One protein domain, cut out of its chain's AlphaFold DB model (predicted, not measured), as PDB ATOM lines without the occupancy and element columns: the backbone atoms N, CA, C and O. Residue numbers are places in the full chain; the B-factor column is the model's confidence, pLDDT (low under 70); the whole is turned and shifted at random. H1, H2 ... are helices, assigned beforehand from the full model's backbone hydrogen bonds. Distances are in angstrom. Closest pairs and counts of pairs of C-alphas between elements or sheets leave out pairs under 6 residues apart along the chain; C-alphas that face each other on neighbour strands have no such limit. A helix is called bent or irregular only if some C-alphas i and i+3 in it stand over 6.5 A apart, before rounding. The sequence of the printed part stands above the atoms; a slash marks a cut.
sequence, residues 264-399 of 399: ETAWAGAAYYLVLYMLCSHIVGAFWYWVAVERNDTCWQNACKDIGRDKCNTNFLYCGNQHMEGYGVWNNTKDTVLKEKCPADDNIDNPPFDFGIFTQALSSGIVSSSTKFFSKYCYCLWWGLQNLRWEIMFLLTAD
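Overview. This is residues 264 to 399 of the 399 residues of the protein "Putative cyclic nucleotide-gated ion channel 5" of Gossypium australe (UniProt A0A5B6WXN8). One long helix, H1, is the spine of a rod-like model, and H5 crosses it steeply as an X. Short H4 packs crosswise on H1 farther along, and H2 and H3 pack round its last turns; residues 264 to 276 and 390 to 399 stick out. The printed part has 136 residues, with five named helices in the order H1 to H5 and no named strand; the class is all helix. It is loose, with a radius of gyration of the C-alphas of 20.0 A and spans of 67 by 33 by 20 A.

Along the chain. H1, residues 266 to 306, runs 59.9 A from C-alpha 266 at (4.146, -40.377, -46.352) to C-alpha 306 at (19.619, -18.298, 7.177). H5, residues 373 to 395, is 33.1 A long and ends at C-alpha 395 at (10.583, -47.546, -25.931). H4 spans residues 356 to 363, 11.8 A. H3 spans residues 327 to 341, 19.0 A, and H2 residues 314 to 317, 5.6 A. H3 is irregular, with C-alphas 332 and 335 7.6 A apart; H4 only just is, with C-alphas 357 and 360 6.8 A apart.

Arrangement. H1 is the hub, touching the four other helices. With residues 278 to 289 alone it touches H5, closest at the C-alphas of Ser 281 and Gly 384, 4.3 A; they run opposite ways at a steep tilt of 68 degrees, only just short of about perpendicular. Residues 288 to 296 alone touch H4, closest at the C-alphas of Ala 292 and Phe 358, 5.1 A, about perpendicular at 85 degrees. H3 touches H1 at a steep tilt of 65 degrees, opposite ways, with residues 337 to 341 alone; the closest C-alphas, of Ala 303 and Lys 341, are 6.0 A apart. H2 touches H1, the C-alphas of Gln 301 and Thr 314 closest at 6.0 A. H3 and H5 are apart. Every O i to N i+4 pair is within hydrogen-bond range in H1, but 9 of 11 in H3, 2 of 4 in H4 and 16 of 19 in H5; H2 is too short for one.

Size, cuts and confidence. The farthest C-alphas, of Glu 264 and Asp 310, are 67.9 A apart. The printed part has no cut, and the link from H3 to H4 is long, 14 residues. The pLDDT is under 70 at residues 390 to 399 and residue 264.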
ATOM      1  N   GLU A 264      -2.215 -37.447 -46.263       69.62
ATOM      2  CA  GLU A 264      -2.474 -37.904 -47.638       69.62
ATOM      3  C   GLU A 264      -1.191 -38.453 -48.304       69.62
ATOM      4  O   GLU A 264      -1.261 -39.198 -49.278       69.62
ATOM      5  N   THR A 265      -0.010 -38.126 -47.755       81.75
ATOM      6  CA  THR A 265       1.304 -38.585 -48.222       81.75
ATOM      7  C   THR A 265       2.203 -39.034 -47.065       81.75
ATOM      8  O   THR A 265       2.100 -38.531 -45.945       81.75
ATOM      9  N   ALA A 266       3.154 -39.934 -47.340       81.25
ATOM     10  CA  ALA A 266       4.146 -40.377 -46.352       81.25
ATOM     11  C   ALA A 266       4.970 -39.209 -45.769       81.25
ATOM     12  O   ALA A 266       5.234 -39.165 -44.569       81.25
ATOM     13  N   TRP A 267       5.303 -38.217 -46.603       83.94
ATOM     14  CA  TRP A 267       6.021 -37.006 -46.194       83.94
ATOM     15  C   TRP A 267       5.207 -36.138 -45.229       83.94
ATOM     16  O   TRP A 267       5.754 -35.648 -44.243       83.94
ATOM     17  N   ALA A 268       3.898 -35.989 -45.460       81.44
ATOM     18  CA  ALA A 268       3.020 -35.286 -44.526       81.44
ATOM     19  C   ALA A 268       2.916 -36.022 -43.178       81.44
ATOM     20  O   ALA A 268       2.840 -35.382 -42.130       81.44
ATOM     21  N   GLY A 269       2.976 -37.358 -43.194       82.38
ATOM     22  CA  GLY A 269       3.010 -38.177 -41.983       82.38
ATOM     23  C   GLY A 269       4.288 -37.946 -41.180       82.38
ATOM     24  O   GLY A 269       4.221 -37.654 -39.988       82.38
ATOM     25  N   ALA A 270       5.446 -37.993 -41.842       85.75
ATOM     26  CA  ALA A 270       6.736 -37.711 -41.212       85.75
ATOM     27  C   ALA A 270       6.797 -36.288 -40.627       85.75
ATOM     28  O   ALA A 270       7.200 -36.108 -39.479       85.75
ATOM     29  N   ALA A 271       6.333 -35.284 -41.378       87.44
ATOM     30  CA  ALA A 271       6.270 -33.903 -40.904       87.44
ATOM     31  C   ALA A 271       5.366 -33.754 -39.669       87.44
ATOM     32  O   ALA A 271       5.714 -33.034 -38.737       87.44
ATOM     33  N   TYR A 272       4.232 -34.458 -39.625       83.94
ATOM     34  CA  TYR A 272       3.340 -34.443 -38.469       83.94
ATOM     35  C   TYR A 272       4.005 -35.008 -37.209       83.94
ATOM     36  O   TYR A 272       3.982 -34.353 -36.166       83.94
ATOM     37  N   TYR A 273       4.641 -36.178 -37.303       86.81
ATOM     38  CA  TYR A 273       5.371 -36.750 -36.169       86.81
ATOM     39  C   TYR A 273       6.529 -35.855 -35.723       86.81
ATOM     40  O   TYR A 273       6.741 -35.698 -34.523       86.81
ATOM     41  N   LEU A 274       7.222 -35.205 -36.662       90.06
ATOM     42  CA  LEU A 274       8.256 -34.226 -36.338       90.06
ATOM     43  C   LEU A 274       7.679 -33.032 -35.571       90.06
ATOM     44  O   LEU A 274       8.244 -32.638 -34.557       90.06
ATOM     45  N   VAL A 275       6.538 -32.479 -35.992       89.25
ATOM     46  CA  VAL A 275       5.871 -31.384 -35.265       89.25
ATOM     47  C   VAL A 275       5.480 -31.813 -33.851       89.25
ATOM     48  O   VAL A 275       5.707 -31.054 -32.912       89.25
ATOM     49  N   LEU A 276       4.938 -33.022 -33.679       88.62
ATOM     50  CA  LEU A 276       4.615 -33.549 -32.350       88.62
ATOM     51  C   LEU A 276       5.867 -33.723 -31.484       88.62
ATOM     52  O   LEU A 276       5.855 -33.339 -30.320       88.62
ATOM     53  N   TYR A 277       6.953 -34.241 -32.053       90.50
ATOM     54  CA  TYR A 277       8.224 -34.395 -31.349       90.50
ATOM     55  C   TYR A 277       8.801 -33.042 -30.906       90.50
ATOM     56  O   TYR A 277       9.194 -32.875 -29.750       90.50
ATOM     57  N   MET A 278       8.775 -32.040 -31.792       94.06
ATOM     58  CA  MET A 278       9.178 -30.669 -31.467       94.06
ATOM     59  C   MET A 278       8.279 -30.046 -30.391       94.06
ATOM     60  O   MET A 278       8.777 -29.333 -29.523       94.06
ATOM     61  N   LEU A 279       6.974 -30.334 -30.415       92.62
ATOM     62  CA  LEU A 279       6.026 -29.871 -29.403       92.62
ATOM     63  C   LEU A 279       6.311 -30.498 -28.032       92.62
ATOM     64  O   LEU A 279       6.357 -29.773 -27.043       92.62
ATOM     65  N   CYS A 280       6.554 -31.811 -27.967       93.06
ATOM     66  CA  CYS A 280       6.972 -32.480 -26.733       93.06
ATOM     67  C   CYS A 280       8.258 -31.859 -26.182       93.06
ATOM     68  O   CYS A 280       8.328 -31.550 -24.995       93.06
ATOM     69  N   SER A 281       9.246 -31.615 -27.048       95.50
ATOM     70  CA  SER A 281      10.501 -30.978 -26.644       95.50
ATOM     71  C   SER A 281      10.279 -29.581 -26.069       95.50
ATOM     72  O   SER A 281      10.816 -29.250 -25.015       95.50
ATOM     73  N   HIS A 282       9.445 -28.778 -26.729       95.12
ATOM     74  CA  HIS A 282       9.067 -27.450 -26.255       95.12
ATOM     75  C   HIS A 282       8.440 -27.497 -24.857       95.12
ATOM     76  O   HIS A 282       8.838 -26.729 -23.985       95.12
ATOM     77  N   ILE A 283       7.518 -28.430 -24.608       93.94
ATOM     78  CA  ILE A 283       6.866 -28.591 -23.298       93.94
ATOM     79  C   ILE A 283       7.887 -28.981 -22.222       93.94
ATOM     80  O   ILE A 283       7.927 -28.356 -21.162       93.94
ATOM     81  N   VAL A 284       8.728 -29.982 -22.502       95.31
ATOM     82  CA  VAL A 284       9.766 -30.457 -21.572       95.31
ATOM     83  C   VAL A 284      10.778 -29.352 -21.274       95.31
ATOM     84  O   VAL A 284      11.090 -29.097 -20.113       95.31
ATOM     85  N   GLY A 285      11.249 -28.647 -22.304       96.44
ATOM     86  CA  GLY A 285      12.180 -27.531 -22.168       96.44
ATOM     87  C   GLY A 285      11.593 -26.354 -21.387       96.44
ATOM     88  O   GLY A 285      12.275 -25.776 -20.545       96.44
ATOM     89  N   ALA A 286      10.325 -26.015 -21.621       96.06
ATOM     90  CA  ALA A 286       9.629 -24.965 -20.881       96.06
ATOM     91  C   ALA A 286       9.457 -25.320 -19.397       96.06
ATOM     92  O   ALA A 286       9.660 -24.473 -18.528       96.06
ATOM     93  N   PHE A 287       9.120 -26.578 -19.096       94.81
ATOM     94  CA  PHE A 287       9.031 -27.052 -17.716       94.81
ATOM     95  C   PHE A 287      10.402 -27.031 -17.034       94.81
ATOM     96  O   PHE A 287      10.521 -26.530 -15.918       94.81
ATOM     97  N   TRP A 288      11.451 -27.491 -17.723       96.44
ATOM     98  CA  TRP A 288      12.825 -27.422 -17.224       96.44
ATOM     99  C   TRP A 288      13.258 -25.985 -16.906       96.44
ATOM    100  O   TRP A 288      13.796 -25.738 -15.827       96.44
ATOM    101  N   TYR A 289      12.952 -25.027 -17.788       96.81
ATOM    102  CA  TYR A 289      13.201 -23.603 -17.550       96.81
ATOM    103  C   TYR A 289      12.512 -23.100 -16.278       96.81
ATOM    104  O   TYR A 289      13.148 -22.476 -15.430       96.81
ATOM    105  N   TRP A 290      11.214 -23.379 -16.132       95.06
ATOM    106  CA  TRP A 290      10.452 -22.923 -14.973       95.06
ATOM    107  C   TRP A 290      11.001 -23.510 -13.676       95.06
ATOM    108  O   TRP A 290      11.264 -22.764 -12.733       95.06
ATOM    109  N   VAL A 291      11.271 -24.820 -13.648       94.88
ATOM    110  CA  VAL A 291      11.858 -25.458 -12.464       94.88
ATOM    111  C   VAL A 291      13.250 -24.890 -12.162       94.88
ATOM    112  O   VAL A 291      13.568 -24.706 -10.992       94.88
ATOM    113  N   ALA A 292      14.062 -24.531 -13.163       96.38
ATOM    114  CA  ALA A 292      15.347 -23.870 -12.917       96.38
ATOM    115  C   ALA A 292      15.185 -22.544 -12.154       96.38
ATOM    116  O   ALA A 292      15.912 -22.287 -11.190       96.38
ATOM    117  N   VAL A 293      14.199 -21.728 -12.539       95.62
ATOM    118  CA  VAL A 293      13.885 -20.474 -11.837       95.62
ATOM    119  C   VAL A 293      13.364 -20.747 -10.422       95.62
ATOM    120  O   VAL A 293      13.809 -20.090  -9.482       95.62
ATOM    121  N   GLU A 294      12.499 -21.749 -10.233       94.50
ATOM    122  CA  GLU A 294      12.008 -22.162  -8.905       94.50
ATOM    123  C   GLU A 294      13.121 -22.693  -7.990       94.50
ATOM    124  O   GLU A 294      13.125 -22.435  -6.783       94.50
ATOM    125  N   ARG A 295      14.098 -23.423  -8.539       95.19
ATOM    126  CA  ARG A 295      15.267 -23.891  -7.779       95.19
ATOM    127  C   ARG A 295      16.130 -22.722  -7.325       95.19
ATOM    128  O   ARG A 295      16.560 -22.713  -6.173       95.19
ATOM    129  N   ASN A 296      16.332 -21.724  -8.183       95.19
ATOM    130  CA  ASN A 296      17.014 -20.494  -7.795       95.19
ATOM    131  C   ASN A 296      16.235 -19.711  -6.727       95.19
ATOM    132  O   ASN A 296      16.831 -19.306  -5.731       95.19
ATOM    133  N   ASP A 297      14.915 -19.564  -6.881       94.88
ATOM    134  CA  ASP A 297      14.038 -18.949  -5.870       94.88
ATOM    135  C   ASP A 297      14.172 -19.656  -4.514       94.88
ATOM    136  O   ASP A 297      14.430 -19.028  -3.491       94.88
ATOM    137  N   THR A 298      14.117 -20.990  -4.512       95.38
ATOM    138  CA  THR A 298      14.289 -21.805  -3.301       95.38
ATOM    139  C   THR A 298      15.645 -21.556  -2.640       95.38
ATOM    140  O   THR A 298      15.711 -21.383  -1.421       95.38
ATOM    141  N   CYS A 299      16.727 -21.503  -3.425       96.19
ATOM    142  CA  CYS A 299      18.052 -21.206  -2.890       96.19
ATOM    143  C   CYS A 299      18.093 -19.821  -2.235       96.19
ATOM    144  O   CYS A 299      18.534 -19.679  -1.093       96.19
ATOM    145  N   TRP A 300      17.569 -18.804  -2.921       95.88
ATOM    146  CA  TRP A 300      17.540 -17.433  -2.419       95.88
ATOM    147  C   TRP A 300      16.690 -17.295  -1.157       95.88
ATOM    148  O   TRP A 300      17.099 -16.630  -0.204       95.88
ATOM    149  N   GLN A 301      15.536 -17.961  -1.106       94.94
ATOM    150  CA  GLN A 301      14.694 -17.994   0.086       94.94
ATOM    151  C   GLN A 301      15.406 -18.643   1.270       94.94
ATOM    152  O   GLN A 301      15.293 -18.140   2.388       94.94
ATOM    153  N   ASN A 302      16.137 -19.735   1.047       95.06
ATOM    154  CA  ASN A 302      16.903 -20.393   2.102       95.06
ATOM    155  C   ASN A 302      18.042 -19.493   2.594       95.06
ATOM    156  O   ASN A 302      18.148 -19.253   3.793       95.06
ATOM    157  N   ALA A 303      18.805 -18.887   1.682       94.50
ATOM    158  CA  ALA A 303      19.866 -17.939   2.027       94.50
ATOM    159  C   ALA A 303      19.337 -16.725   2.819       94.50
ATOM    160  O   ALA A 303      19.958 -16.291   3.788       94.50
ATOM    161  N   CYS A 304      18.165 -16.205   2.445       94.19
ATOM    162  CA  CYS A 304      17.486 -15.119   3.151       94.19
ATOM    163  C   CYS A 304      17.032 -15.533   4.563       94.19
ATOM    164  O   CYS A 304      17.188 -14.771   5.516       94.19
ATOM    165  N   LYS A 305      16.497 -16.751   4.719       93.81
ATOM    166  CA  LYS A 305      16.075 -17.291   6.024       93.81
ATOM    167  C   LYS A 305      17.266 -17.537   6.954       93.81
ATOM    168  O   LYS A 305      17.158 -17.227   8.139       93.81
ATOM    169  N   ASP A 306      18.391 -18.016   6.420       92.31
ATOM    170  CA  ASP A 306      19.619 -18.298   7.177       92.31
ATOM    171  C   ASP A 306      20.193 -17.055   7.874       92.31
ATOM    172  O   ASP A 306      20.689 -17.145   8.996       92.31
ATOM    173  N   ILE A 307      20.128 -15.884   7.230       90.06
ATOM    174  CA  ILE A 307      20.680 -14.633   7.785       90.06
ATOM    175  C   ILE A 307      19.732 -13.920   8.764       90.06
ATOM    176  O   ILE A 307      20.147 -12.957   9.416       90.06
ATOM    177  N   GLY A 308      18.492 -14.402   8.899       87.38
ATOM    178  CA  GLY A 308      17.482 -13.894   9.830       87.38
ATOM    179  C   GLY A 308      16.605 -12.763   9.276       87.38
ATOM    180  O   GLY A 308      17.011 -11.982   8.413       87.38
ATOM    181  N   ARG A 309      15.379 -12.652   9.819       80.44
ATOM    182  CA  ARG A 309      14.345 -11.695   9.363       80.44
ATOM    183  C   ARG A 309      14.749 -10.228   9.495       80.44
ATOM    184  O   ARG A 309      14.283  -9.412   8.709       80.44
ATOM    185  N   ASP A 310      15.625  -9.912  10.447       82.94
ATOM    186  CA  ASP A 310      16.108  -8.546  10.671       82.94
ATOM    187  C   ASP A 310      17.012  -8.057   9.528       82.94
ATOM    188  O   ASP A 310      17.166  -6.855   9.323       82.94
ATOM    189  N   LYS A 311      17.613  -8.987   8.772       85.31
ATOM    190  CA  LYS A 311      18.514  -8.687   7.649       85.31
ATOM    191  C   LYS A 311      17.864  -8.922   6.291       85.31
ATOM    192  O   LYS A 311      18.206  -8.232   5.333       85.31
ATOM    193  N   CYS A 312      16.953  -9.891   6.193       91.12
ATOM    194  CA  CYS A 312      16.265 -10.198   4.948       91.12
ATOM    195  C   CYS A 312      14.818 -10.640   5.172       91.12
ATOM    196  O   CYS A 312      14.524 -11.594   5.894       91.12
ATOM    197  N   ASN A 313      13.908  -9.959   4.480       91.75
ATOM    198  CA  ASN A 313      12.543 -10.410   4.272       91.75
ATOM    199  C   ASN A 313      12.473 -11.116   2.912       91.75
ATOM    200  O   ASN A 313      12.944 -10.577   1.914       91.75
ATOM    201  N   THR A 314      11.840 -12.289   2.844       91.19
ATOM    202  CA  THR A 314      11.683 -13.051   1.591       91.19
ATOM    203  C   THR A 314      10.984 -12.252   0.492       91.19
ATOM    204  O   THR A 314      11.230 -12.488  -0.685       91.19
ATOM    205  N   ASN A 315      10.171 -11.253   0.851       90.31
ATOM    206  CA  ASN A 315       9.545 -10.353  -0.116       90.31
ATOM    207  C   ASN A 315      10.565  -9.512  -0.903       90.31
ATOM    208  O   ASN A 315      10.280  -9.131  -2.036       90.31
ATOM    209  N   PHE A 316      11.759  -9.260  -0.357       92.06
ATOM    210  CA  PHE A 316      12.821  -8.512  -1.040       92.06
ATOM    211  C   PHE A 316      13.414  -9.265  -2.239       92.06
ATOM    212  O   PHE A 316      14.060  -8.649  -3.083       92.06
ATOM    213  N   LEU A 317      13.184 -10.579  -2.332       93.19
ATOM    214  CA  LEU A 317      13.629 -11.418  -3.449       93.19
ATOM    215  C   LEU A 317      12.790 -11.212  -4.716       93.19
ATOM    216  O   LEU A 317      13.151 -11.712  -5.779       93.19
ATOM    217  N   TYR A 318      11.687 -10.469  -4.629       92.75
ATOM    218  CA  TYR A 318      10.790 -10.191  -5.744       92.75
ATOM    219  C   TYR A 318      10.845  -8.710  -6.111       92.75
ATOM    220  O   TYR A 318      10.693  -7.831  -5.259       92.75
ATOM    221  N   CYS A 319      11.070  -8.424  -7.394       91.12
ATOM    222  CA  CYS A 319      11.209  -7.050  -7.858       91.12
ATOM    223  C   CYS A 319       9.883  -6.287  -7.692       91.12
ATOM    224  O   CYS A 319       8.806  -6.840  -7.909       91.12
ATOM    225  N   GLY A 320       9.958  -5.004  -7.336       86.94
ATOM    226  CA  GLY A 320       8.798  -4.166  -7.000       86.94
ATOM    227  C   GLY A 320       8.657  -3.890  -5.499       86.94
ATOM    228  O   GLY A 320       7.965  -2.949  -5.125       86.94
ATOM    229  N   ASN A 321       9.372  -4.637  -4.652       87.88
ATOM    230  CA  ASN A 321       9.347  -4.508  -3.190       87.88
ATOM    231  C   ASN A 321      10.520  -3.690  -2.617       87.88
ATOM    232  O   ASN A 321      10.751  -3.692  -1.409       87.88
ATOM    233  N   GLN A 322      11.260  -2.961  -3.457       85.62
ATOM    234  CA  GLN A 322      12.454  -2.207  -3.042       85.62
ATOM    235  C   GLN A 322      12.138  -1.030  -2.097       85.62
ATOM    236  O   GLN A 322      13.029  -0.496  -1.446       85.62
ATOM    237  N   HIS A 323      10.871  -0.616  -2.029       87.38
ATOM    238  CA  HIS A 323      10.381   0.470  -1.178       87.38
ATOM    239  C   HIS A 323      10.038   0.019   0.254       87.38
ATOM    240  O   HIS A 323       9.702   0.855   1.090       87.38
ATOM    241  N   MET A 324      10.079  -1.287   0.538       88.12
ATOM    242  CA  MET A 324       9.774  -1.823   1.864       88.12
ATOM    243  C   MET A 324      10.867  -1.457   2.880       88.12
ATOM    244  O   MET A 324      12.059  -1.427   2.563       88.12
ATOM    245  N   GLU A 325      10.463  -1.221   4.128       89.06
ATOM    246  CA  GLU A 325      11.389  -0.968   5.232       89.06
ATOM    247  C   GLU A 325      12.373  -2.140   5.398       89.06
ATOM    248  O   GLU A 325      11.991  -3.305   5.307       89.06
ATOM    249  N   GLY A 326      13.658  -1.833   5.599       87.75
ATOM    250  CA  GLY A 326      14.723  -2.836   5.723       87.75
ATOM    251  C   GLY A 326      15.357  -3.288   4.400       87.75
ATOM    252  O   GLY A 326      16.439  -3.878   4.432       87.75
ATOM    253  N   TYR A 327      14.788  -2.944   3.234       91.31
ATOM    254  CA  TYR A 327      15.372  -3.319   1.934       91.31
ATOM    255  C   TYR A 327      16.792  -2.761   1.737       91.31
ATOM    256  O   TYR A 327      17.637  -3.421   1.140       91.31
ATOM    257  N   GLY A 328      17.093  -1.574   2.276       91.38
ATOM    258  CA  GLY A 328      18.429  -0.974   2.182       91.38
ATOM    259  C   GLY A 328      19.536  -1.831   2.809       91.38
ATOM    260  O   GLY A 328      20.636  -1.899   2.264       91.38
ATOM    261  N   VAL A 329      19.238  -2.536   3.908       91.69
ATOM    262  CA  VAL A 329      20.181  -3.467   4.551       91.69
ATOM    263  C   VAL A 329      20.429  -4.662   3.638       91.69
ATOM    264  O   VAL A 329      21.580  -4.960   3.323       91.69
ATOM    265  N   TRP A 330      19.351  -5.279   3.142       93.00
ATOM    266  CA  TRP A 330      19.432  -6.384   2.188       93.00
ATOM    267  C   TRP A 330      20.218  -5.996   0.935       93.00
ATOM    268  O   TRP A 330      21.112  -6.732   0.526       93.00
ATOM    269  N   ASN A 331      19.952  -4.818   0.366       93.00
ATOM    270  CA  ASN A 331      20.585  -4.351  -0.864       93.00
ATOM    271  C   ASN A 331      22.114  -4.257  -0.759       93.00
ATOM    272  O   ASN A 331      22.797  -4.523  -1.743       93.00
ATOM    273  N   ASN A 332      22.645  -3.937   0.423       92.00
ATOM    274  CA  ASN A 332      24.087  -3.873   0.661       92.00
ATOM    275  C   ASN A 332      24.731  -5.258   0.843       92.00
ATOM    276  O   ASN A 332      25.936  -5.398   0.654       92.00
ATOM    277  N   THR A 333      23.954  -6.274   1.228       91.75
ATOM    278  CA  THR A 333      24.469  -7.618   1.548       91.75
ATOM    279  C   THR A 333      24.111  -8.691   0.522       91.75
ATOM    280  O   THR A 333      24.736  -9.753   0.516       91.75
ATOM    281  N   LYS A 334      23.114  -8.446  -0.340       93.12
ATOM    282  CA  LYS A 334      22.510  -9.457  -1.221       93.12
ATOM    283  C   LYS A 334      23.529 -10.144  -2.125       93.12
ATOM    284  O   LYS A 334      23.498 -11.361  -2.248       93.12
ATOM    285  N   ASP A 335      24.456  -9.390  -2.715       92.69
ATOM    286  CA  ASP A 335      25.417  -9.941  -3.670       92.69
ATOM    287  C   ASP A 335      26.383 -10.901  -2.985       92.69
ATOM    288  O   ASP A 335      26.633 -11.991  -3.495       92.69
ATOM    289  N   THR A 336      26.877 -10.536  -1.800       93.00
ATOM    290  CA  THR A 336      27.755 -11.394  -0.998       93.00
ATOM    291  C   THR A 336      27.023 -12.656  -0.554       93.00
ATOM    292  O   THR A 336      27.506 -13.757  -0.806       93.00
ATOM    293  N   VAL A 337      25.831 -12.506   0.033       93.19
ATOM    294  CA  VAL A 337      25.050 -13.629   0.574       93.19
ATOM    295  C   VAL A 337      24.659 -14.612  -0.526       93.19
ATOM    296  O   VAL A 337      24.861 -15.815  -0.379       93.19
ATOM    297  N   LEU A 338      24.122 -14.119  -1.645       93.56
ATOM    298  CA  LEU A 338      23.661 -14.980  -2.731       93.56
ATOM    299  C   LEU A 338      24.824 -15.620  -3.493       93.56
ATOM    300  O   LEU A 338      24.708 -16.772  -3.896       93.56
ATOM    301  N   LYS A 339      25.955 -14.925  -3.662       91.44
ATOM    302  CA  LYS A 339      27.142 -15.513  -4.301       91.44
ATOM    303  C   LYS A 339      27.762 -16.623  -3.452       91.44
ATOM    304  O   LYS A 339      28.245 -17.602  -4.009       91.44
ATOM    305  N   GLU A 340      27.747 -16.474  -2.130       91.38
ATOM    306  CA  GLU A 340      28.276 -17.478  -1.203       91.38
ATOM    307  C   GLU A 340      27.337 -18.682  -1.065       91.38
ATOM    308  O   GLU A 340      27.789 -19.821  -1.104       91.38
ATOM    309  N   LYS A 341      26.028 -18.446  -0.923       92.19
ATOM    310  CA  LYS A 341      25.042 -19.500  -0.630       92.19
ATOM    311  C   LYS A 341      24.439 -20.160  -1.869       92.19
ATOM    312  O   LYS A 341      23.993 -21.299  -1.780       92.19
ATOM    313  N   CYS A 342      24.406 -19.458  -2.998       93.81
ATOM    314  CA  CYS A 342      23.756 -19.900  -4.232       93.81
ATOM    315  C   CYS A 342      24.669 -19.800  -5.472       93.81
ATOM    316  O   CYS A 342      24.237 -19.248  -6.489       93.81
ATOM    317  N   PRO A 343      25.921 -20.301  -5.437       91.19
ATOM    318  CA  PRO A 343      26.754 -20.333  -6.631       91.19
ATOM    319  C   PRO A 343      26.210 -21.367  -7.627       91.19
ATOM    320  O   PRO A 343      26.111 -22.552  -7.324       91.19
ATOM    321  N   ALA A 344      25.862 -20.914  -8.829       85.38
ATOM    322  CA  ALA A 344      25.470 -21.776  -9.939       85.38
ATOM    323  C   ALA A 344      26.684 -22.084 -10.830       85.38
ATOM    324  O   ALA A 344      26.796 -21.560 -11.939       85.38
ATOM    325  N   ASP A 345      27.615 -22.883 -10.312       82.19
ATOM    326  CA  ASP A 345      28.839 -23.282 -11.011       82.19
ATOM    327  C   ASP A 345      28.999 -24.804 -10.956       82.19
ATOM    328  O   ASP A 345      29.029 -25.398  -9.879       82.19
ATOM    329  N   ASP A 346      29.103 -25.420 -12.134       73.31
ATOM    330  CA  ASP A 346      29.261 -26.866 -12.310       73.31
ATOM    331  C   ASP A 346      30.638 -27.379 -11.833       73.31
ATOM    332  O   ASP A 346      30.830 -28.585 -11.700       73.31
ATOM    333  N   ASN A 347      31.602 -26.486 -11.575       78.06
ATOM    334  CA  ASN A 347      32.973 -26.845 -11.189       78.06
ATOM    335  C   ASN A 347      33.201 -26.919  -9.668       78.06
ATOM    336  O   ASN A 347      34.332 -27.143  -9.233       78.06
ATOM    337  N   ILE A 348      32.172 -26.679  -8.850       78.31
ATOM    338  CA  ILE A 348      32.294 -26.680  -7.388       78.31
ATOM    339  C   ILE A 348      31.924 -28.061  -6.841       78.31
ATOM    340  O   ILE A 348      30.763 -28.463  -6.879       78.31
ATOM    341  N   ASP A 349      32.901 -28.753  -6.251       71.06
ATOM    342  CA  ASP A 349      32.659 -29.983  -5.495       71.06
ATOM    343  C   ASP A 349      31.897 -29.663  -4.192       71.06
ATOM    344  O   ASP A 349      32.387 -28.917  -3.345       71.06
ATOM    345  N   ASN A 350      30.709 -30.257  -4.014       80.06
ATOM    346  CA  ASN A 350      29.786 -30.036  -2.884       80.06
ATOM    347  C   ASN A 350      29.325 -28.571  -2.722       80.06
ATOM    348  O   ASN A 350      29.684 -27.908  -1.742       80.06
ATOM    349  N   PRO A 351      28.505 -28.049  -3.652       86.44
ATOM    350  CA  PRO A 351      28.000 -26.687  -3.551       86.44
ATOM    351  C   PRO A 351      27.087 -26.519  -2.318       86.44
ATOM    352  O   PRO A 351      26.384 -27.459  -1.936       86.44
ATOM    353  N   PRO A 352      27.020 -25.313  -1.716       88.25
ATOM    354  CA  PRO A 352      26.138 -25.034  -0.575       88.25
ATOM    355  C   PRO A 352      24.653 -25.298  -0.859       88.25
ATOM    356  O   PRO A 352      23.883 -25.585   0.058       88.25
ATOM    357  N   PHE A 353      24.256 -25.216  -2.130       91.88
ATOM    358  CA  PHE A 353      22.944 -25.603  -2.618       91.88
ATOM    359  C   PHE A 353      23.089 -26.403  -3.912       91.88
ATOM    360  O   PHE A 353      23.693 -25.936  -4.875       91.88
ATOM    361  N   ASP A 354      22.511 -27.601  -3.942       91.44
ATOM    362  CA  ASP A 354      22.546 -28.471  -5.116       91.44
ATOM    363  C   ASP A 354      21.444 -28.089  -6.118       91.44
ATOM    364  O   ASP A 354      20.250 -28.260  -5.858       91.44
ATOM    365  N   PHE A 355      21.830 -27.569  -7.283       91.50
ATOM    366  CA  PHE A 355      20.902 -27.251  -8.373       91.50
ATOM    367  C   PHE A 355      20.624 -28.443  -9.307       91.50
ATOM    368  O   PHE A 355      19.677 -28.377 -10.097       91.50
ATOM    369  N   GLY A 356      21.375 -29.543  -9.202       91.25
ATOM    370  CA  GLY A 356      21.211 -30.748 -10.015       91.25
ATOM    371  C   GLY A 356      21.201 -30.467 -11.522       91.25
ATOM    372  O   GLY A 356      22.023 -29.725 -12.050       91.25
ATOM    373  N   ILE A 357      20.214 -31.017 -12.236       91.62
ATOM    374  CA  ILE A 357      20.055 -30.841 -13.694       91.62
ATOM    375  C   ILE A 357      19.757 -29.395 -14.135       91.62
ATOM    376  O   ILE A 357      19.651 -29.124 -15.334       91.62
ATOM    377  N   PHE A 358      19.568 -28.471 -13.190       94.00
ATOM    378  CA  PHE A 358      19.271 -27.064 -13.457       94.00
ATOM    379  C   PHE A 358      20.502 -26.164 -13.341       94.00
ATOM    380  O   PHE A 358      20.418 -25.007 -13.750       94.00
ATOM    381  N   THR A 359      21.644 -26.668 -12.852       92.38
ATOM    382  CA  THR A 359      22.881 -25.873 -12.751       92.38
ATOM    383  C   THR A 359      23.253 -25.275 -14.103       92.38
ATOM    384  O   THR A 359      23.473 -24.072 -14.194       92.38
ATOM    385  N   GLN A 360      23.154 -26.065 -15.177       91.56
ATOM    386  CA  GLN A 360      23.410 -25.620 -16.549       91.56
ATOM    387  C   GLN A 360      22.509 -24.449 -16.996       91.56
ATOM    388  O   GLN A 360      22.945 -23.565 -17.737       91.56
ATOM    389  N   ALA A 361      21.243 -24.404 -16.561       93.50
ATOM    390  CA  ALA A 361      20.338 -23.289 -16.869       93.50
ATOM    391  C   ALA A 361      20.791 -21.993 -16.185       93.50
ATOM    392  O   ALA A 361      20.700 -20.902 -16.748       93.50
ATOM    393  N   LEU A 362      21.268 -22.112 -14.951       93.00
ATOM    394  CA  LEU A 362      21.678 -20.973 -14.145       93.00
ATOM    395  C   LEU A 362      23.067 -20.472 -14.569       93.00
ATOM    396  O   LEU A 362      23.233 -19.271 -14.778       93.00
ATOM    397  N   SER A 363      24.021 -21.378 -14.802       90.94
ATOM    398  CA  SER A 363      25.392 -21.057 -15.225       90.94
ATOM    399  C   SER A 363      25.449 -20.450 -16.632       90.94
ATOM    400  O   SER A 363      26.250 -19.553 -16.894       90.94
ATOM    401  N   SER A 364      24.551 -20.863 -17.534       90.56
ATOM    402  CA  SER A 364      24.445 -20.296 -18.889       90.56
ATOM    403  C   SER A 364      23.761 -18.923 -18.958       90.56
ATOM    404  O   SER A 364      23.770 -18.293 -20.017       90.56
ATOM    405  N   GLY A 365      23.139 -18.450 -17.871       91.19
ATOM    406  CA  GLY A 365      22.451 -17.154 -17.827       91.19
ATOM    407  C   GLY A 365      21.155 -17.081 -18.651       91.19
ATOM    408  O   GLY A 365      20.613 -15.993 -18.875       91.19
ATOM    409  N   ILE A 366      20.601 -18.213 -19.102       94.06
ATOM    410  CA  ILE A 366      19.360 -18.231 -19.903       94.06
ATOM    411  C   ILE A 366      18.131 -17.796 -19.094       94.06
ATOM    412  O   ILE A 366      17.170 -17.270 -19.653       94.06
ATOM    413  N   VAL A 367      18.166 -17.941 -17.771       94.50
ATOM    414  CA  VAL A 367      17.119 -17.463 -16.849       94.50
ATOM    415  C   VAL A 367      17.143 -15.942 -16.624       94.50
ATOM    416  O   VAL A 367      16.164 -15.379 -16.133       94.50
ATOM    417  N   SER A 368      18.223 -15.265 -17.028       94.06
ATOM    418  CA  SER A 368      18.393 -13.817 -16.875       94.06
ATOM    419  C   SER A 368      17.345 -13.021 -17.651       94.06
ATOM    420  O   SER A 368      16.998 -13.352 -18.790       94.06
ATOM    421  N   SER A 369      16.880 -11.908 -17.089       92.75
ATOM    422  CA  SER A 369      16.034 -10.927 -17.776       92.75
ATOM    423  C   SER A 369      16.745 -10.257 -18.958       92.75
ATOM    424  O   SER A 369      16.078  -9.811 -19.888       92.75
ATOM    425  N   SER A 370      18.082 -10.212 -18.956       90.81
ATOM    426  CA  SER A 370      18.887  -9.593 -20.019       90.81
ATOM    427  C   SER A 370      18.989 -10.451 -21.288       90.81
ATOM    428  O   SER A 370      19.217  -9.936 -22.386       90.81
ATOM    429  N   THR A 371      18.772 -11.760 -21.160       90.81
ATOM    430  CA  THR A 371      18.833 -12.697 -22.280       90.81
ATOM    431  C   THR A 371      17.621 -12.544 -23.195       90.81
ATOM    432  O   THR A 371      16.470 -12.522 -22.755       90.81
ATOM    433  N   LYS A 372      17.860 -12.495 -24.510       93.50
ATOM    434  CA  LYS A 372      16.782 -12.410 -25.505       93.50
ATOM    435  C   LYS A 372      15.894 -13.656 -25.449       93.50
ATOM    436  O   LYS A 372      16.407 -14.774 -25.443       93.50
ATOM    437  N   PHE A 373      14.573 -13.470 -25.520       93.50
ATOM    438  CA  PHE A 373      13.593 -14.566 -25.473       93.50
ATOM    439  C   PHE A 373      13.897 -15.701 -26.464       93.50
ATOM    440  O   PHE A 373      13.884 -16.865 -26.082       93.50
ATOM    441  N   PHE A 374      14.241 -15.374 -27.714       93.56
ATOM    442  CA  PHE A 374      14.536 -16.387 -28.733       93.56
ATOM    443  C   PHE A 374      15.710 -17.298 -28.343       93.56
ATOM    444  O   PHE A 374      15.648 -18.505 -28.553       93.56
ATOM    445  N   SER A 375      16.751 -16.747 -27.716       94.50
ATOM    446  CA  SER A 375      17.884 -17.533 -27.221       94.50
ATOM    447  C   SER A 375      17.465 -18.464 -26.084       94.50
ATOM    448  O   SER A 375      17.835 -19.635 -26.110       94.50
ATOM    449  N   LYS A 376      16.638 -17.982 -25.141       94.75
ATOM    450  CA  LYS A 376      16.067 -18.813 -24.061       94.75
ATOM    451  C   LYS A 376      15.267 -19.976 -24.635       94.75
ATOM    452  O   LYS A 376      15.491 -21.127 -24.270       94.75
ATOM    453  N   TYR A 377      14.379 -19.662 -25.575       95.31
ATOM    454  CA  TYR A 377      13.519 -20.625 -26.245       95.31
ATOM    455  C   TYR A 377      14.333 -21.697 -26.976       95.31
ATOM    456  O   TYR A 377      14.145 -22.881 -26.719       95.31
ATOM    457  N   CYS A 378      15.277 -21.306 -27.839       95.94
ATOM    458  CA  CYS A 378      16.099 -22.259 -28.584       95.94
ATOM    459  C   CYS A 378      16.955 -23.135 -27.669       95.94
ATOM    460  O   CYS A 378      17.091 -24.325 -27.938       95.94
ATOM    461  N   TYR A 379      17.501 -22.573 -26.588       95.75
ATOM    462  CA  TYR A 379      18.291 -23.335 -25.627       95.75
ATOM    463  C   TYR A 379      17.441 -24.387 -24.908       95.75
ATOM    464  O   TYR A 379      17.814 -25.556 -24.851       95.75
ATOM    465  N   CYS A 380      16.263 -24.001 -24.415       96.50
ATOM    466  CA  CYS A 380      15.367 -24.917 -23.711       96.50
ATOM    467  C   CYS A 380      14.778 -25.972 -24.656       96.50
ATOM    468  O   CYS A 380      14.673 -27.139 -24.289       96.50
ATOM    469  N   LEU A 381      14.458 -25.590 -25.896       95.81
ATOM    470  CA  LEU A 381      14.039 -26.517 -26.947       95.81
ATOM    471  C   LEU A 381      15.148 -27.521 -27.280       95.81
ATOM    472  O   LEU A 381      14.885 -28.704 -27.479       95.81
ATOM    473  N   TRP A 382      16.398 -27.069 -27.341       95.38
ATOM    474  CA  TRP A 382      17.540 -27.951 -27.545       95.38
ATOM    475  C   TRP A 382      17.722 -28.921 -26.373       95.38
ATOM    476  O   TRP A 382      17.875 -30.123 -26.595       95.38
ATOM    477  N   TRP A 383      17.624 -28.433 -25.134       95.25
ATOM    478  CA  TRP A 383      17.681 -29.270 -23.935       95.25
ATOM    479  C   TRP A 383      16.562 -30.328 -23.927       95.25
ATOM    480  O   TRP A 383      16.824 -31.512 -23.707       95.25
ATOM    481  N   GLY A 384      15.327 -29.944 -24.264       94.81
ATOM    482  CA  GLY A 384      14.205 -30.879 -24.400       94.81
ATOM    483  C   GLY A 384      14.447 -31.947 -25.474       94.81
ATOM    484  O   GLY A 384      14.183 -33.128 -25.244       94.81
ATOM    485  N   LEU A 385      15.031 -31.565 -26.616       93.69
ATOM    486  CA  LEU A 385      15.349 -32.488 -27.713       93.69
ATOM    487  C   LEU A 385      16.392 -33.521 -27.293       93.69
ATOM    488  O   LEU A 385      16.289 -34.685 -27.684       93.69
ATOM    489  N   GLN A 386      17.398 -33.102 -26.524       92.12
ATOM    490  CA  GLN A 386      18.420 -34.010 -26.018       92.12
ATOM    491  C   GLN A 386      17.817 -35.059 -25.088       92.12
ATOM    492  O   GLN A 386      18.150 -36.230 -25.233       92.12
ATOM    493  N   ASN A 387      16.916 -34.659 -24.189       89.38
ATOM    494  CA  ASN A 387      16.343 -35.547 -23.176       89.38
ATOM    495  C   ASN A 387      15.289 -36.509 -23.748       89.38
ATOM    496  O   ASN A 387      15.316 -37.698 -23.438       89.38
ATOM    497  N   LEU A 388      14.437 -36.052 -24.671       85.44
ATOM    498  CA  LEU A 388      13.443 -36.920 -25.324       85.44
ATOM    499  C   LEU A 388      14.062 -37.988 -26.230       85.44
ATOM    500  O   LEU A 388      13.473 -39.051 -26.438       85.44
ATOM    501  N   ARG A 389      15.269 -37.739 -26.752       72.38
ATOM    502  CA  ARG A 389      15.997 -38.721 -27.563       72.38
ATOM    503  C   ARG A 389      16.308 -40.003 -26.780       72.38
ATOM    504  O   ARG A 389      16.400 -41.065 -27.388       72.38
ATOM    505  N   TRP A 390      16.449 -39.916 -25.456       52.88
ATOM    506  CA  TRP A 390      16.742 -41.064 -24.597       52.88
ATOM    507  C   TRP A 390      15.492 -41.888 -24.260       52.88
ATOM    508  O   TRP A 390      15.572 -43.113 -24.257       52.88
ATOM    509  N   GLU A 391      14.324 -41.263 -24.071       51.75
ATOM    510  CA  GLU A 391      13.064 -41.987 -23.812       51.75
ATOM    511  C   GLU A 391      12.569 -42.781 -25.029       51.75
ATOM    512  O   GLU A 391      12.117 -43.918 -24.890       51.75
ATOM    513  N   ILE A 392      12.706 -42.232 -26.243       50.22
ATOM    514  CA  ILE A 392      12.339 -42.955 -27.474       50.22
ATOM    515  C   ILE A 392      13.266 -44.162 -27.698       50.22
ATOM    516  O   ILE A 392      12.815 -45.191 -28.195       50.22
ATOM    517  N   MET A 393      14.534 -44.083 -27.279       38.56
ATOM    518  CA  MET A 393      15.447 -45.230 -27.325       38.56
ATOM    519  C   MET A 393      15.026 -46.338 -26.345       38.56
ATOM    520  O   MET A 393      15.121 -47.510 -26.695       38.56
ATOM    521  N   PHE A 394      14.505 -45.994 -25.163       36.62
ATOM    522  CA  PHE A 394      13.983 -46.975 -24.198       36.62
ATOM    523  C   PHE A 394      12.693 -47.660 -24.672       36.62
ATOM    524  O   PHE A 394      12.525 -48.855 -24.449       36.62
ATOM    525  N   LEU A 395      11.803 -46.948 -25.370       37.84
ATOM    526  CA  LEU A 395      10.583 -47.546 -25.931       37.84
ATOM    527  C   LEU A 395      10.847 -48.424 -27.165       37.84
ATOM    528  O   LEU A 395      10.074 -49.337 -27.423       37.84
ATOM    529  N   LEU A 396      11.929 -48.178 -27.910       38.53
ATOM    530  CA  LEU A 396      12.320 -48.978 -29.082       38.53
ATOM    531  C   LEU A 396      13.261 -50.151 -28.756       38.53
ATOM    532  O   LEU A 396      13.593 -50.920 -29.652       38.53
ATOM    533  N   THR A 397      13.718 -50.279 -27.507       37.75
ATOM    534  CA  THR A 397      14.578 -51.387 -27.036       37.75
ATOM    535  C   THR A 397      13.873 -52.314 -26.041       37.75
ATOM    536  O   THR A 397      14.509 -53.195 -25.468       37.75
ATOM    537  N   ALA A 398      12.568 -52.109 -25.832       37.81
ATOM    538  CA  ALA A 398      11.715 -52.922 -24.967       37.81
ATOM    539  C   ALA A 398      10.810 -53.916 -25.733       37.81
ATOM    540  O   ALA A 398       9.989 -54.578 -25.097       37.81
ATOM    541  N   ASP A 399      10.984 -54.027 -27.053       34.34
ATOM    542  CA  ASP A 399      10.550 -55.167 -27.880       34.34
ATOM    543  C   ASP A 399      11.767 -56.060 -28.173       34.34
ATOM    544  O   ASP A 399      11.587 -57.297 -28.282       34.34
TER     545      ASP A 399